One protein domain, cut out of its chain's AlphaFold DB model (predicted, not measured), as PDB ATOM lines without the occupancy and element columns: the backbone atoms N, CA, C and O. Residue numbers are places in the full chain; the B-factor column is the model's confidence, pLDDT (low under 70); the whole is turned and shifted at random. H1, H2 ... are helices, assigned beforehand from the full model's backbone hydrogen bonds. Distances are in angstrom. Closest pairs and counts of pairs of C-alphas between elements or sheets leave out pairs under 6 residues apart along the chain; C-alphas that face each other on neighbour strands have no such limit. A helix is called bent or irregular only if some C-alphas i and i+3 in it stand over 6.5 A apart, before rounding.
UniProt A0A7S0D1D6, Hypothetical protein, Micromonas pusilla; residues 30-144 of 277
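AT A GLANCE: This is residues 30 to 144 of the 277 residues of the protein "Hypothetical protein" of Micromonas pusilla (UniProt A0A7S0D1D6). One very long helix, H1, sticks out as an arm with residues 30 to 54, while its other end joins a compact body of four shorter stretches of helix. In that body H4 sits between the end of H1 and H5, and the hairpin of H2 and H3 completes it, with H3 packed on H5. The printed part has 115 residues with five named helices, H1 to H5 in chain order, no named strand, and the class all helix. The whole is loose, with a radius of gyration of the C-alphas of 19.2 A, and spans 67 by 29 by 28 A, the length coming from the arm.

HOW THE PARTS SIT: H1, residues 30 to 73, touches H4, residues 108 to 116, with residues 62 to 66 alone; the closest C-alphas, of Leu 62 and His 110, are 7.1 A apart, at a shallow tilt of 27 degrees, opposite ways. H4 forms a helical hairpin with H5, residues 120 to 143, at a shallow tilt of 18 degrees; their closest C-alphas, of Ala 115 and Arg 126, are 5.7 A apart. H5 touches H3, residues 94 to 103, at a steep tilt of 62 degrees, the closest C-alphas being those of Ala 94 and Leu 129, 5.1 A apart. H3 forms a helical hairpin with H2, residues 77 to 88, at 10 degrees; the C-alphas of Phe 87 and Tyr 97 come closest, 6.6 A. H1 is apart from H3 and H5. Every O i to N i+4 pair is within hydrogen-bond range in H2, H3 and H4, against 39 of 40 in H1 and 18 of 20 in H5.

IN THESE COORDINATES: H1 begins at C-alpha 30, (36.016, -30.572, 1.195), and measures 64.1 A. H2 measures 16.4 A, H3 14.1 A and H4 12.6 A. H5 measures 34.2 A, ends at C-alpha 143, (63.210, -58.531, -55.170), has a kink of 28 degrees near residue 127, and is irregular: C-alphas 121 and 124 are 8.5 A apart.

THE WHOLE: The two C-alphas farthest apart, of Thr 30 and Glu 144, are 68.7 A apart. The printed part has no cut, and its four links are tight. Without the free stretches, 30 to 54 and 138 to 144, the body spans 31 by 27 by 24 A. The model's pLDDT is under 70 at residues 30 to 42, 45, 119 to 121 and 142 to 144.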
ATOM      1  N   THR A  30      36.704 -29.616   2.080       61.84
ATOM      2  CA  THR A  30      36.016 -30.572   1.195       61.84
ATOM      3  C   THR A  30      35.548 -29.923  -0.106       61.84
ATOM      4  O   THR A  30      35.618 -30.565  -1.148       61.84
ATOM      5  N   ASN A  31      35.116 -28.656  -0.075       66.56
ATOM      6  CA  ASN A  31      34.765 -27.910  -1.286       66.56
ATOM      7  C   ASN A  31      35.990 -27.646  -2.165       66.56
ATOM      8  O   ASN A  31      35.887 -27.802  -3.375       66.56
ATOM      9  N   GLU A  32      37.145 -27.331  -1.583       66.06
ATOM     10  CA  GLU A  32      38.414 -27.170  -2.304       66.06
ATOM     11  C   GLU A  32      38.885 -28.484  -2.941       66.06
ATOM     12  O   GLU A  32      39.287 -28.501  -4.102       66.06
ATOM     13  N   ILE A  33      38.773 -29.612  -2.227       67.12
ATOM     14  CA  ILE A  33      39.104 -30.941  -2.771       67.12
ATOM     15  C   ILE A  33      38.141 -31.328  -3.906       67.12
ATOM     16  O   ILE A  33      38.571 -31.872  -4.924       67.12
ATOM     17  N   ASN A  34      36.846 -31.033  -3.761       66.81
ATOM     18  CA  ASN A  34      35.847 -31.296  -4.798       66.81
ATOM     19  C   ASN A  34      36.025 -30.372  -6.016       66.81
ATOM     20  O   ASN A  34      35.886 -30.838  -7.145       66.81
ATOM     21  N   ALA A  35      36.386 -29.102  -5.808       66.75
ATOM     22  CA  ALA A  35      36.688 -28.151  -6.874       66.75
ATOM     23  C   ALA A  35      37.945 -28.566  -7.653       66.75
ATOM     24  O   ALA A  35      37.884 -28.689  -8.875       66.75
ATOM     25  N   ALA A  36      39.029 -28.936  -6.964       66.62
ATOM     26  CA  ALA A  36      40.249 -29.440  -7.602       66.62
ATOM     27  C   ALA A  36      40.012 -30.748  -8.384       66.62
ATOM     28  O   ALA A  36      40.583 -30.965  -9.458       66.62
ATOM     29  N   ARG A  37      39.129 -31.625  -7.881       66.69
ATOM     30  CA  ARG A  37      38.706 -32.843  -8.592       66.69
ATOM     31  C   ARG A  37      37.861 -32.520  -9.827       66.69
ATOM     32  O   ARG A  37      38.070 -33.130 -10.869       66.69
ATOM     33  N   SER A  38      36.976 -31.527  -9.745       67.44
ATOM     34  CA  SER A  38      36.201 -31.070 -10.902       67.44
ATOM     35  C   SER A  38      37.066 -30.389 -11.962       67.44
ATOM     36  O   SER A  38      36.838 -30.603 -13.146       67.44
ATOM     37  N   GLU A  39      38.093 -29.631 -11.569       69.88
ATOM     38  CA  GLU A  39      39.027 -28.975 -12.494       69.88
ATOM     39  C   GLU A  39      39.913 -30.000 -13.213       69.88
ATOM     40  O   GLU A  39      40.142 -29.889 -14.418       69.88
ATOM     41  N   THR A  40      40.353 -31.048 -12.513       68.62
ATOM     42  CA  THR A  40      41.097 -32.165 -13.119       68.62
ATOM     43  C   THR A  40      40.210 -33.057 -13.999       68.62
ATOM     44  O   THR A  40      40.647 -33.479 -15.073       68.62
ATOM     45  N   GLU A  41      38.945 -33.291 -13.633       69.50
ATOM     46  CA  GLU A  41      37.956 -33.965 -14.492       69.50
ATOM     47  C   GLU A  41      37.582 -33.124 -15.724       69.50
ATOM     48  O   GLU A  41      37.416 -33.667 -16.816       69.50
ATOM     49  N   HIS A  42      37.502 -31.799 -15.601       65.06
ATOM     50  CA  HIS A  42      37.229 -30.915 -16.733       65.06
ATOM     51  C   HIS A  42      38.436 -30.825 -17.672       65.06
ATOM     52  O   HIS A  42      38.285 -30.986 -18.878       65.06
ATOM     53  N   THR A  43      39.645 -30.686 -17.125       74.56
ATOM     54  CA  THR A  43      40.893 -30.682 -17.908       74.56
ATOM     55  C   THR A  43      41.102 -32.010 -18.634       74.56
ATOM     56  O   THR A  43      41.496 -32.023 -19.796       74.56
ATOM     57  N   SER A  44      40.791 -33.143 -17.990       70.62
ATOM     58  CA  SER A  44      40.871 -34.455 -18.643       70.62
ATOM     59  C   SER A  44      39.795 -34.647 -19.714       70.62
ATOM     60  O   SER A  44      40.115 -35.178 -20.773       70.62
ATOM     61  N   ARG A  45      38.564 -34.158 -19.512       69.75
ATOM     62  CA  ARG A  45      37.516 -34.172 -20.549       69.75
ATOM     63  C   ARG A  45      37.880 -33.311 -21.756       69.75
ATOM     64  O   ARG A  45      37.824 -33.813 -22.874       69.75
ATOM     65  N   VAL A  46      38.343 -32.083 -21.532       72.19
ATOM     66  CA  VAL A  46      38.804 -31.185 -22.602       72.19
ATOM     67  C   VAL A  46      39.982 -31.809 -23.359       72.19
ATOM     68  O   VAL A  46      39.962 -31.851 -24.584       72.19
ATOM     69  N   ALA A  47      40.949 -32.413 -22.659       70.19
ATOM     70  CA  ALA A  47      42.065 -33.112 -23.299       70.19
ATOM     71  C   ALA A  47      41.622 -34.348 -24.111       70.19
ATOM     72  O   ALA A  47      42.192 -34.640 -25.164       70.19
ATOM     73  N   THR A  48      40.600 -35.085 -23.656       73.69
ATOM     74  CA  THR A  48      40.036 -36.199 -24.438       73.69
ATOM     75  C   THR A  48      39.251 -35.722 -25.655       73.69
ATOM     76  O   THR A  48      39.337 -36.354 -26.706       73.69
ATOM     77  N   GLU A  49      38.529 -34.608 -25.539       72.38
ATOM     78  CA  GLU A  49      37.774 -33.994 -26.634       72.38
ATOM     79  C   GLU A  49      38.717 -33.421 -27.699       72.38
ATOM     80  O   GLU A  49      38.505 -33.649 -28.889       72.38
ATOM     81  N   GLU A  50      39.816 -32.786 -27.294       75.06
ATOM     82  CA  GLU A  50      40.844 -32.269 -28.202       75.06
ATOM     83  C   GLU A  50      41.578 -33.404 -28.933       75.06
ATOM     84  O   GLU A  50      41.719 -33.378 -30.158       75.06
ATOM     85  N   LYS A  51      41.945 -34.478 -28.221       73.62
ATOM     86  CA  LYS A  51      42.546 -35.676 -28.832       73.62
ATOM     87  C   LYS A  51      41.577 -36.395 -29.780       73.62
ATOM     88  O   LYS A  51      42.001 -36.952 -30.800       73.62
ATOM     89  N   ALA A  52      40.282 -36.398 -29.464       71.75
ATOM     90  CA  ALA A  52      39.245 -36.933 -30.340       71.75
ATOM     91  C   ALA A  52      39.065 -36.065 -31.597       71.75
ATOM     92  O   ALA A  52      38.981 -36.613 -32.695       71.75
ATOM     93  N   ALA A  53      39.093 -34.736 -31.460       73.88
ATOM     94  CA  ALA A  53      39.014 -33.794 -32.575       73.88
ATOM     95  C   ALA A  53      40.231 -33.897 -33.510       73.88
ATOM     96  O   ALA A  53      40.069 -33.943 -34.729       73.88
ATOM     97  N   GLU A  54      41.444 -34.024 -32.967       77.69
ATOM     98  CA  GLU A  54      42.655 -34.240 -33.770       77.69
ATOM     99  C   GLU A  54      42.598 -35.581 -34.521       77.69
ATOM    100  O   GLU A  54      42.960 -35.679 -35.696       77.69
ATOM    101  N   THR A  55      42.094 -36.624 -33.858       74.44
ATOM    102  CA  THR A  55      41.913 -37.946 -34.469       74.44
ATOM    103  C   THR A  55      40.866 -37.915 -35.582       74.44
ATOM    104  O   THR A  55      41.076 -38.556 -36.612       74.44
ATOM    105  N   ALA A  56      39.782 -37.149 -35.418       73.56
ATOM    106  CA  ALA A  56      38.773 -36.929 -36.452       73.56
ATOM    107  C   ALA A  56      39.356 -36.168 -37.652       73.56
ATOM    108  O   ALA A  56      39.305 -36.675 -38.767       73.56
ATOM    109  N   ALA A  57      40.050 -35.049 -37.422       77.25
ATOM    110  CA  ALA A  57      40.702 -34.291 -38.492       77.25
ATOM    111  C   ALA A  57      41.747 -35.125 -39.259       77.25
ATOM    112  O   ALA A  57      41.910 -34.981 -40.473       77.25
ATOM    113  N   ARG A  58      42.462 -36.024 -38.566       79.88
ATOM    114  CA  ARG A  58      43.373 -36.989 -39.198       79.88
ATOM    115  C   ARG A  58      42.616 -38.030 -40.028       79.88
ATOM    116  O   ARG A  58      43.088 -38.395 -41.101       79.88
ATOM    117  N   ASN A  59      41.453 -38.483 -39.559       81.19
ATOM    118  CA  ASN A  59      40.583 -39.396 -40.300       81.19
ATOM    119  C   ASN A  59      40.095 -38.755 -41.608       81.19
ATOM    120  O   ASN A  59      40.262 -39.353 -42.668       81.19
ATOM    121  N   ASP A  60      39.609 -37.515 -41.548       78.75
ATOM    122  CA  ASP A  60      39.066 -36.801 -42.708       78.75
ATOM    123  C   ASP A  60      40.133 -36.593 -43.791       78.75
ATOM    124  O   ASP A  60      39.903 -36.867 -44.972       78.75
ATOM    125  N   ARG A  61      41.350 -36.200 -43.386       84.44
ATOM    126  CA  ARG A  61      42.498 -36.068 -44.299       84.44
ATOM    127  C   ARG A  61      42.855 -37.393 -44.968       84.44
ATOM    128  O   ARG A  61      43.076 -37.418 -46.177       84.44
ATOM    129  N   LEU A  62      42.883 -38.485 -44.203       84.31
ATOM    130  CA  LEU A  62      43.201 -39.807 -44.737       84.31
ATOM    131  C   LEU A  62      42.122 -40.292 -45.709       84.31
ATOM    132  O   LEU A  62      42.439 -40.801 -46.781       84.31
ATOM    133  N   VAL A  63      40.846 -40.125 -45.366       83.44
ATOM    134  CA  VAL A  63      39.737 -40.533 -46.232       83.44
ATOM    135  C   VAL A  63      39.728 -39.706 -47.522       83.44
ATOM    136  O   VAL A  63      39.511 -40.269 -48.597       83.44
ATOM    137  N   ALA A  64      40.014 -38.403 -47.451       83.94
ATOM    138  CA  ALA A  64      40.173 -37.558 -48.633       83.94
ATOM    139  C   ALA A  64      41.337 -38.030 -49.527       83.94
ATOM    140  O   ALA A  64      41.161 -38.159 -50.739       83.94
ATOM    141  N   ALA A  65      42.492 -38.361 -48.938       81.50
ATOM    142  CA  ALA A  65      43.645 -38.888 -49.669       81.50
ATOM    143  C   ALA A  65      43.355 -40.254 -50.317       81.50
ATOM    144  O   ALA A  65      43.671 -40.473 -51.487       81.50
ATOM    145  N   VAL A  66      42.684 -41.157 -49.594       84.00
ATOM    146  CA  VAL A  66      42.265 -42.466 -50.113       84.00
ATOM    147  C   VAL A  66      41.281 -42.310 -51.271       84.00
ATOM    148  O   VAL A  66      41.440 -42.984 -52.285       84.00
ATOM    149  N   ARG A  67      40.295 -41.408 -51.169       83.19
ATOM    150  CA  ARG A  67      39.369 -41.124 -52.278       83.19
ATOM    151  C   ARG A  67      40.107 -40.602 -53.506       83.19
ATOM    152  O   ARG A  67      39.925 -41.158 -54.580       83.19
ATOM    153  N   ALA A  68      41.014 -39.642 -53.331       84.56
ATOM    154  CA  ALA A  68      41.823 -39.122 -54.430       84.56
ATOM    155  C   ALA A  68      42.676 -40.216 -55.108       84.56
ATOM    156  O   ALA A  68      42.752 -40.267 -56.337       84.56
ATOM    157  N   ALA A  69      43.281 -41.120 -54.328       82.44
ATOM    158  CA  ALA A  69      44.063 -42.240 -54.856       82.44
ATOM    159  C   ALA A  69      43.199 -43.256 -55.627       82.44
ATOM    160  O   ALA A  69      43.622 -43.785 -56.657       82.44
ATOM    161  N   LEU A  70      41.980 -43.513 -55.144       84.88
ATOM    162  CA  LEU A  70      41.018 -44.401 -55.792       84.88
ATOM    163  C   LEU A  70      40.480 -43.801 -57.100       84.88
ATOM    164  O   LEU A  70      40.484 -44.486 -58.126       84.88
ATOM    165  N   ASP A  71      40.111 -42.517 -57.093       85.12
ATOM    166  CA  ASP A  71      39.622 -41.791 -58.272       85.12
ATOM    167  C   ASP A  71      40.681 -41.745 -59.383       85.12
ATOM    168  O   ASP A  71      40.366 -41.965 -60.554       85.12
ATOM    169  N   ALA A  72      41.959 -41.570 -59.026       82.44
ATOM    170  CA  ALA A  72      43.072 -41.572 -59.978       82.44
ATOM    171  C   ALA A  72      43.227 -42.898 -60.751       82.44
ATOM    172  O   ALA A  72      43.759 -42.909 -61.862       82.44
ATOM    173  N   ARG A  73      42.761 -44.021 -60.186       77.25
ATOM    174  CA  ARG A  73      42.770 -45.350 -60.824       77.25
ATOM    175  C   ARG A  73      41.395 -45.817 -61.306       77.25
ATOM    176  O   ARG A  73      41.299 -46.920 -61.842       77.25
ATOM    177  N   GLY A  74      40.347 -45.014 -61.120       80.62
ATOM    178  CA  GLY A  74      38.967 -45.403 -61.422       80.62
ATOM    179  C   GLY A  74      38.428 -46.518 -60.516       80.62
ATOM    180  O   GLY A  74      37.534 -47.260 -60.918       80.62
ATOM    181  N   ALA A  75      38.986 -46.674 -59.313       81.88
ATOM    182  CA  ALA A  75      38.497 -47.614 -58.313       81.88
ATOM    183  C   ALA A  75      37.414 -46.949 -57.447       81.88
ATOM    184  O   ALA A  75      37.522 -45.786 -57.080       81.88
ATOM    185  N   SER A  76      36.356 -47.682 -57.094       82.81
ATOM    186  CA  SER A  76      35.263 -47.131 -56.282       82.81
ATOM    187  C   SER A  76      35.570 -47.180 -54.783       82.81
ATOM    188  O   SER A  76      35.994 -48.222 -54.269       82.81
ATOM    189  N   PHE A  77      35.224 -46.110 -54.066       83.06
ATOM    190  CA  PHE A  77      35.305 -46.041 -52.604       83.06
ATOM    191  C   PHE A  77      34.449 -47.105 -51.892       83.06
ATOM    192  O   PHE A  77      34.884 -47.652 -50.881       83.06
ATOM    193  N   ASP A  78      33.288 -47.482 -52.438       84.94
ATOM    194  CA  ASP A  78      32.429 -48.530 -51.861       84.94
ATOM    195  C   ASP A  78      33.109 -49.905 -51.800       84.94
ATOM    196  O   ASP A  78      32.977 -50.638 -50.817       84.94
ATOM    197  N   VAL A  79      33.891 -50.254 -52.827       85.62
ATOM    198  CA  VAL A  79      34.665 -51.505 -52.846       85.62
ATOM    199  C   VAL A  79      35.754 -51.474 -51.778       85.62
ATOM    200  O   VAL A  79      35.935 -52.466 -51.070       85.62
ATOM    201  N   PHE A  80      36.435 -50.338 -51.612       85.81
ATOM    202  CA  PHE A  80      37.402 -50.155 -50.532       85.81
ATOM    203  C   PHE A  80      36.739 -50.311 -49.157       85.81
ATOM    204  O   PHE A  80      37.185 -51.140 -48.365       85.81
ATOM    205  N   ALA A  81      35.629 -49.612 -48.908       86.06
ATOM    206  CA  ALA A  81      34.905 -49.671 -47.640       86.06
ATOM    207  C   ALA A  81      34.434 -51.099 -47.301       86.06
ATOM    208  O   ALA A  81      34.594 -51.558 -46.168       86.06
ATOM    209  N   ASN A  82      33.929 -51.842 -48.291       87.62
ATOM    210  CA  ASN A  82      33.544 -53.244 -48.121       87.62
ATOM    211  C   ASN A  82      34.751 -54.136 -47.770       87.62
ATOM    212  O   ASN A  82      34.676 -54.970 -46.869       87.62
ATOM    213  N   VAL A  83      35.888 -53.955 -48.447       87.56
ATOM    214  CA  VAL A  83      37.117 -54.719 -48.180       87.56
ATOM    215  C   VAL A  83      37.682 -54.399 -46.789       87.56
ATOM    216  O   VAL A  83      38.078 -55.318 -46.070       87.56
ATOM    217  N   SER A  84      37.661 -53.135 -46.363       85.19
ATOM    218  CA  SER A  84      38.065 -52.724 -45.011       85.19
ATOM    219  C   SER A  84      37.130 -53.278 -43.932       85.19
ATOM    220  O   SER A  84      37.612 -53.791 -42.922       85.19
ATOM    221  N   SER A  85      35.814 -53.295 -44.167       85.38
ATOM    222  CA  SER A  85      34.846 -53.943 -43.268       85.38
ATOM    223  C   SER A  85      35.085 -55.453 -43.159       85.38
ATOM    224  O   SER A  85      35.155 -55.983 -42.053       85.38
ATOM    225  N   GLN A  86      35.330 -56.151 -44.272       84.12
ATOM    226  CA  GLN A  86      35.660 -57.579 -44.243       84.12
ATOM    227  C   GLN A  86      36.950 -57.875 -43.468       84.12
ATOM    228  O   GLN A  86      37.064 -58.931 -42.842       84.12
ATOM    229  N   PHE A  87      37.933 -56.972 -43.505       85.38
ATOM    230  CA  PHE A  87      39.141 -57.109 -42.696       85.38
ATOM    231  C   PHE A  87      38.846 -56.881 -41.209       85.38
ATOM    232  O   PHE A  87      39.319 -57.654 -40.376       85.38
ATOM    233  N   LYS A  88      38.036 -55.879 -40.861       83.06
ATOM    234  CA  LYS A  88      37.608 -55.633 -39.475       83.06
ATOM    235  C   LYS A  88      36.847 -56.835 -38.900       83.06
ATOM    236  O   LYS A  88      37.162 -57.285 -37.807       83.06
ATOM    237  N   ASP A  89      35.957 -57.428 -39.692       83.69
ATOM    238  CA  ASP A  89      35.163 -58.608 -39.325       83.69
ATOM    239  C   ASP A  89      35.971 -59.921 -39.286       83.69
ATOM    240  O   ASP A  89      35.414 -60.988 -39.027       83.69
ATOM    241  N   GLY A  90      37.265 -59.892 -39.622       83.62
ATOM    242  CA  GLY A  90      38.107 -61.092 -39.672       83.62
ATOM    243  C   GLY A  90      37.840 -62.019 -40.865       83.62
ATOM    244  O   GLY A  90      38.443 -63.085 -40.953       83.62
ATOM    245  N   LYS A  91      36.983 -61.620 -41.813       85.25
ATOM    246  CA  LYS A  91      36.621 -62.417 -43.001       85.25
ATOM    247  C   LYS A  91      37.767 -62.541 -44.008       85.25
ATOM    248  O   LYS A  91      37.799 -63.492 -44.781       85.25
ATOM    249  N   ILE A  92      38.702 -61.588 -44.012       87.25
ATOM    250  CA  ILE A  92      39.904 -61.625 -44.859       87.25
ATOM    251  C   ILE A  92      41.176 -61.446 -44.025       87.25
ATOM    252  O   ILE A  92      41.195 -60.676 -43.069       87.25
ATOM    253  N   ALA A  93      42.256 -62.141 -44.388       87.81
ATOM    254  CA  ALA A  93      43.564 -62.001 -43.738       87.81
ATOM    255  C   ALA A  93      44.260 -60.677 -44.109       87.81
ATOM    256  O   ALA A  93      43.993 -60.106 -45.173       87.81
ATOM    257  N   ALA A  94      45.206 -60.213 -43.284       86.56
ATOM    258  CA  ALA A  94      45.930 -58.957 -43.524       86.56
ATOM    259  C   ALA A  94      46.688 -58.925 -44.862       86.56
ATOM    260  O   ALA A  94      46.714 -57.904 -45.550       86.56
ATOM    261  N   SER A  95      47.273 -60.050 -45.274       83.81
ATOM    262  CA  SER A  95      47.973 -60.168 -46.558       83.81
ATOM    263  C   SER A  95      47.030 -60.006 -47.757       83.81
ATOM    264  O   SER A  95      47.359 -59.297 -48.709       83.81
ATOM    265  N   ALA A  96      45.842 -60.612 -47.693       85.44
ATOM    266  CA  ALA A  96      44.814 -60.500 -48.725       85.44
ATOM    267  C   ALA A  96      44.223 -59.083 -48.782       85.44
ATOM    268  O   ALA A  96      43.975 -58.562 -49.870       85.44
ATOM    269  N   TYR A  97      44.050 -58.440 -47.626       87.44
ATOM    270  CA  TYR A  97      43.646 -57.038 -47.537       87.44
ATOM    271  C   TYR A  97      44.661 -56.119 -48.233       87.44
ATOM    272  O   TYR A  97      44.291 -55.378 -49.140       87.44
ATOM    273  N   LEU A  98      45.955 -56.237 -47.911       87.56
ATOM    274  CA  LEU A  98      47.013 -55.437 -48.545       87.56
ATOM    275  C   LEU A  98      47.108 -55.651 -50.057       87.56
ATOM    276  O   LEU A  98      47.336 -54.700 -50.806       87.56
ATOM    277  N   ALA A  99      46.929 -56.886 -50.528       85.50
ATOM    278  CA  ALA A  99      46.917 -57.175 -51.957       85.50
ATOM    279  C   ALA A  99      45.770 -56.436 -52.669       85.50
ATOM    280  O   ALA A  99      46.009 -55.773 -53.674       85.50
ATOM    281  N   LYS A 100      44.553 -56.474 -52.111       85.62
ATOM    282  CA  LYS A 100      43.384 -55.769 -52.664       85.62
ATOM    283  C   LYS A 100      43.558 -54.248 -52.622       85.62
ATOM    284  O   LYS A 100      43.303 -53.573 -53.611       85.62
ATOM    285  N   VAL A 101      44.040 -53.719 -51.503       87.94
ATOM    286  CA  VAL A 101      44.230 -52.277 -51.283       87.94
ATOM    287  C   VAL A 101      45.325 -51.704 -52.189       87.94
ATOM    288  O   VAL A 101      45.119 -50.676 -52.832       87.94
ATOM    289  N   SER A 102      46.434 -52.427 -52.368       84.56
ATOM    290  CA  SER A 102      47.480 -52.036 -53.325       84.56
ATOM    291  C   SER A 102      47.056 -52.188 -54.794       84.56
ATOM    292  O   SER A 102      47.475 -51.390 -55.637       84.56
ATOM    293  N   ALA A 103      46.188 -53.155 -55.121       84.12
ATOM    294  CA  ALA A 103      45.592 -53.260 -56.455       84.12
ATOM    295  C   ALA A 103      44.711 -52.039 -56.777       84.12
ATOM    296  O   ALA A 103      44.781 -51.504 -57.882       84.12
ATOM    297  N   MET A 104      43.978 -51.529 -55.782       82.31
ATOM    298  CA  MET A 104      43.195 -50.292 -55.893       82.31
ATOM    299  C   MET A 104      44.053 -49.013 -55.936       82.31
ATOM    300  O   MET A 104      43.538 -47.958 -56.279       82.31
ATOM    301  N   GLY A 105      45.361 -49.103 -55.665       81.88
ATOM    302  CA  GLY A 105      46.307 -47.978 -55.750       81.88
ATOM    303  C   GLY A 105      46.517 -47.203 -54.472       81.88
ATOM    304  O   GLY A 105      47.066 -46.112 -54.509       81.88
ATOM    305  N   ILE A 106      46.111 -47.774 -53.346       85.38
ATOM    306  CA  ILE A 106      46.398 -47.198 -52.045       85.38
ATOM    307  C   ILE A 106      47.785 -47.685 -51.617       85.38
ATOM    308  O   ILE A 106      48.029 -48.891 -51.486       85.38
ATOM    309  N   ASP A 107      48.694 -46.735 -51.418       81.81
ATOM    310  CA  ASP A 107      50.072 -47.002 -51.009       81.81
ATOM    311  C   ASP A 107      50.177 -47.529 -49.577       81.81
ATOM    312  O   ASP A 107      49.299 -47.325 -48.736       81.81
ATOM    313  N   SER A 108      51.301 -48.181 -49.268       78.56
ATOM    314  CA  SER A 108      51.562 -48.749 -47.941       78.56
ATOM    315  C   SER A 108      51.557 -47.706 -46.819       78.56
ATOM    316  O   SER A 108      51.224 -48.068 -45.692       78.56
ATOM    317  N   GLU A 109      51.877 -46.439 -47.099       82.75
ATOM    318  CA  GLU A 109      51.801 -45.345 -46.118       82.75
ATOM    319  C   GLU A 109      50.361 -45.048 -45.694       82.75
ATOM    320  O   GLU A 109      50.052 -45.110 -44.505       82.75
ATOM    321  N   HIS A 110      49.453 -44.875 -46.656       82.75
ATOM    322  CA  HIS A 110      48.028 -44.683 -46.382       82.75
ATOM    323  C   HIS A 110      47.437 -45.863 -45.591       82.75
ATOM    324  O   HIS A 110      46.600 -45.675 -44.710       82.75
ATOM    325  N   VAL A 111      47.910 -47.094 -45.833       83.62
ATOM    326  CA  VAL A 111      47.476 -48.263 -45.047       83.62
ATOM    327  C   VAL A 111      48.034 -48.260 -43.619       83.62
ATOM    328  O   VAL A 111      47.336 -48.697 -42.701       83.62
ATOM    329  N   LYS A 112      49.260 -47.763 -43.396       82.94
ATOM    330  CA  LYS A 112      49.824 -47.599 -42.042       82.94
ATOM    331  C   LYS A 112      49.011 -46.586 -41.239       82.94
ATOM    332  O   LYS A 112      48.683 -46.871 -40.089       82.94
ATOM    333  N   GLU A 113      48.641 -45.458 -41.839       82.88
ATOM    334  CA  GLU A 113      47.790 -44.455 -41.186       82.88
ATOM    335  C   GLU A 113      46.399 -45.018 -40.864       82.88
ATOM    336  O   GLU A 113      45.900 -44.857 -39.748       82.88
ATOM    337  N   LEU A 114      45.816 -45.792 -41.786       81.56
ATOM    338  CA  LEU A 114      44.540 -46.475 -41.565       81.56
ATOM    339  C   LEU A 114      44.613 -47.470 -40.392       81.56
ATOM    340  O   LEU A 114      43.658 -47.595 -39.622       81.56
ATOM    341  N   ALA A 115      45.749 -48.159 -40.238       80.81
ATOM    342  CA  ALA A 115      46.002 -49.104 -39.152       80.81
ATOM    343  C   ALA A 115      46.158 -48.416 -37.785       80.81
ATOM    344  O   ALA A 115      45.742 -48.978 -36.772       80.81
ATOM    345  N   GLN A 116      46.735 -47.211 -37.741       79.12
ATOM    346  CA  GLN A 116      46.860 -46.412 -36.511       79.12
ATOM    347  C   GLN A 116      45.514 -45.858 -36.035       79.12
ATOM    348  O   GLN A 116      45.331 -45.632 -34.843       79.12
ATOM    349  N   LEU A 117      44.574 -45.660 -36.960       76.19
ATOM    350  CA  LEU A 117      43.215 -45.195 -36.684       76.19
ATOM    351  C   LEU A 117      42.230 -46.333 -36.355       76.19
ATOM    352  O   LEU A 117      41.039 -46.066 -36.192       76.19
ATOM    353  N   MET A 118      42.684 -47.592 -36.270       72.12
ATOM    354  CA  MET A 118      41.814 -48.679 -35.812       72.12
ATOM    355  C   MET A 118      41.507 -48.550 -34.312       72.12
ATOM    356  O   MET A 118      42.444 -48.352 -33.536       72.12
ATOM    357  N   PRO A 119      40.234 -48.731 -33.895       69.25
ATOM    358  CA  PRO A 119      39.857 -48.798 -32.484       69.25
ATOM    359  C   PRO A 119      40.665 -49.863 -31.734       69.25
ATOM    360  O   PRO A 119      40.907 -50.950 -32.270       69.25
ATOM    361  N   ASP A 120      41.055 -49.557 -30.494       59.28
ATOM    362  CA  ASP A 120      41.937 -50.402 -29.675       59.28
ATOM    363  C   ASP A 120      41.360 -51.797 -29.379       59.28
ATOM    364  O   ASP A 120      42.119 -52.739 -29.158       59.28
ATOM    365  N   ASP A 121      40.041 -51.981 -29.510       62.03
ATOM    366  CA  ASP A 121      39.362 -53.281 -29.399       62.03
ATOM    367  C   ASP A 121      39.883 -54.334 -30.403       62.03
ATOM    368  O   ASP A 121      39.660 -55.532 -30.234       62.03
ATOM    369  N   ASN A 122      40.597 -53.902 -31.452       70.75
ATOM    370  CA  ASN A 122      41.141 -54.747 -32.517       70.75
ATOM    371  C   ASN A 122      42.678 -54.717 -32.594       70.75
ATOM    372  O   ASN A 122      43.263 -54.817 -33.680       70.75
ATOM    373  N   GLU A 123      43.357 -54.614 -31.451       75.12
ATOM    374  CA  GLU A 123      44.822 -54.556 -31.376       75.12
ATOM    375  C   GLU A 123      45.520 -55.731 -32.094       75.12
ATOM    376  O   GLU A 123      46.511 -55.539 -32.803       75.12
ATOM    377  N   GLN A 124      44.955 -56.940 -32.012       78.62
ATOM    378  CA  GLN A 124      45.481 -58.121 -32.706       78.62
ATOM    379  C   GLN A 124      45.482 -57.946 -34.234       78.62
ATOM    380  O   GLN A 124      46.454 -58.287 -34.910       78.62
ATOM    381  N   ARG A 125      44.408 -57.369 -34.787       78.88
ATOM    382  CA  ARG A 125      44.270 -57.107 -36.228       78.88
ATOM    383  C   ARG A 125      45.192 -55.977 -36.669       78.88
ATOM    384  O   ARG A 125      45.772 -56.051 -37.751       78.88
ATOM    385  N   ARG A 126      45.385 -54.970 -35.811       81.44
ATOM    386  CA  ARG A 126      46.358 -53.887 -36.019       81.44
ATOM    387  C   ARG A 126      47.766 -54.456 -36.155       81.44
ATOM    388  O   ARG A 126      48.451 -54.176 -37.138       81.44
ATOM    389  N   MET A 127      48.172 -55.313 -35.218       82.38
ATOM    390  CA  MET A 127      49.473 -55.984 -35.255       82.38
ATOM    391  C   MET A 127      49.636 -56.887 -36.485       82.38
ATOM    392  O   MET A 127      50.694 -56.874 -37.117       82.38
ATOM    393  N   GLU A 128      48.599 -57.643 -36.859       84.31
ATOM    394  CA  GLU A 128      48.613 -58.494 -38.057       84.31
ATOM    395  C   GLU A 128      48.836 -57.667 -39.334       84.31
ATOM    396  O   GLU A 128      49.658 -58.036 -40.178       84.31
ATOM    397  N   LEU A 129      48.169 -56.513 -39.443       84.44
ATOM    398  CA  LEU A 129      48.306 -55.598 -40.574       84.44
ATOM    399  C   LEU A 129      49.714 -54.998 -40.657       84.44
ATOM    400  O   LEU A 129      50.344 -55.080 -41.711       84.44
ATOM    401  N   PHE A 130      50.259 -54.490 -39.548       84.81
ATOM    402  CA  PHE A 130      51.637 -53.984 -39.512       84.81
ATOM    403  C   PHE A 130      52.667 -55.060 -39.859       84.81
ATOM    404  O   PHE A 130      53.595 -54.811 -40.633       84.81
ATOM    405  N   ARG A 131      52.489 -56.280 -39.342       87.00
ATOM    406  CA  ARG A 131      53.361 -57.414 -39.663       87.00
ATOM    407  C   ARG A 131      53.313 -57.747 -41.153       87.00
ATOM    408  O   ARG A 131      54.358 -58.023 -41.743       87.00
ATOM    409  N   ALA A 132      52.129 -57.719 -41.758       83.75
ATOM    410  CA  ALA A 132      51.960 -57.983 -43.180       83.75
ATOM    411  C   ALA A 132      52.591 -56.881 -44.053       83.75
ATOM    412  O   ALA A 132      53.238 -57.202 -45.052       83.75
ATOM    413  N   ILE A 133      52.495 -55.609 -43.647       85.25
ATOM    414  CA  ILE A 133      53.166 -54.484 -44.321       85.25
ATOM    415  C   ILE A 133      54.689 -54.672 -44.275       85.25
ATOM    416  O   ILE A 133      55.336 -54.687 -45.323       85.25
ATOM    417  N   ALA A 134      55.252 -54.928 -43.090       85.44
ATOM    418  CA  ALA A 134      56.688 -55.159 -42.923       85.44
ATOM    419  C   ALA A 134      57.182 -56.396 -43.696       85.44
ATOM    420  O   ALA A 134      58.289 -56.404 -44.237       85.44
ATOM    421  N   ALA A 135      56.372 -57.457 -43.777       83.62
ATOM    422  CA  ALA A 135      56.687 -58.627 -44.591       83.62
ATOM    423  C   ALA A 135      56.742 -58.278 -46.086       83.62
ATOM    424  O   ALA A 135      57.664 -58.713 -46.776       83.62
ATOM    425  N   ARG A 136      55.805 -57.459 -46.581       80.62
ATOM    426  CA  ARG A 136      55.771 -57.030 -47.985       80.62
ATOM    427  C   ARG A 136      56.954 -56.128 -48.339       80.62
ATOM    428  O   ARG A 136      57.560 -56.330 -49.385       80.62
ATOM    429  N   GLU A 137      57.333 -55.208 -47.453       83.06
ATOM    430  CA  GLU A 137      58.521 -54.354 -47.620       83.06
ATOM    431  C   GLU A 137      59.819 -55.178 -47.652       83.06
ATOM    432  O   GLU A 137      60.686 -54.944 -48.491       83.06
ATOM    433  N   ARG A 138      59.939 -56.211 -46.805       79.19
ATOM    434  CA  ARG A 138      61.090 -57.135 -46.829       79.19
ATOM    435  C   ARG A 138      61.168 -57.955 -48.113       79.19
ATOM    436  O   ARG A 138      62.269 -58.221 -48.590       79.19
ATOM    437  N   VAL A 139      60.026 -58.384 -48.651       78.12
ATOM    438  CA  VAL A 139      59.974 -59.084 -49.941       78.12
ATOM    439  C   VAL A 139      60.345 -58.124 -51.071       78.12
ATOM    440  O   VAL A 139      61.200 -58.482 -51.870       78.12
ATOM    441  N   ALA A 140      59.812 -56.898 -51.074       72.88
ATOM    442  CA  ALA A 140      60.165 -55.865 -52.048       72.88
ATOM    443  C   ALA A 140      61.678 -55.568 -52.053       72.88
ATOM    444  O   ALA A 140      62.305 -55.574 -53.110       72.88
ATOM    445  N   ALA A 141      62.288 -55.432 -50.871       73.44
ATOM    446  CA  ALA A 141      63.729 -55.219 -50.718       73.44
ATOM    447  C   ALA A 141      64.589 -56.425 -51.148       73.44
ATOM    448  O   ALA A 141      65.759 -56.257 -51.481       73.44
ATOM    449  N   ARG A 142      64.035 -57.646 -51.127       69.00
ATOM    450  CA  ARG A 142      64.699 -58.855 -51.648       69.00
ATOM    451  C   ARG A 142      64.559 -58.998 -53.160       69.00
ATOM    452  O   ARG A 142      65.430 -59.592 -53.784       69.00
ATOM    453  N   THR A 143      63.460 -58.511 -53.726       62.62
ATOM    454  CA  THR A 143      63.210 -58.531 -55.170       62.62
ATOM    455  C   THR A 143      63.885 -57.382 -55.909       62.62
ATOM    456  O   THR A 143      63.991 -57.455 -57.127       62.62
ATOM    457  N   GLU A 144      64.365 -56.349 -55.210       52.69
ATOM    458  CA  GLU A 144      65.267 -55.365 -55.807       52.69
ATOM    459  C   GLU A 144      66.640 -56.006 -56.081       52.69
ATOM    460  O   GLU A 144      67.354 -56.363 -55.135       52.69
TER     461      GLU A 144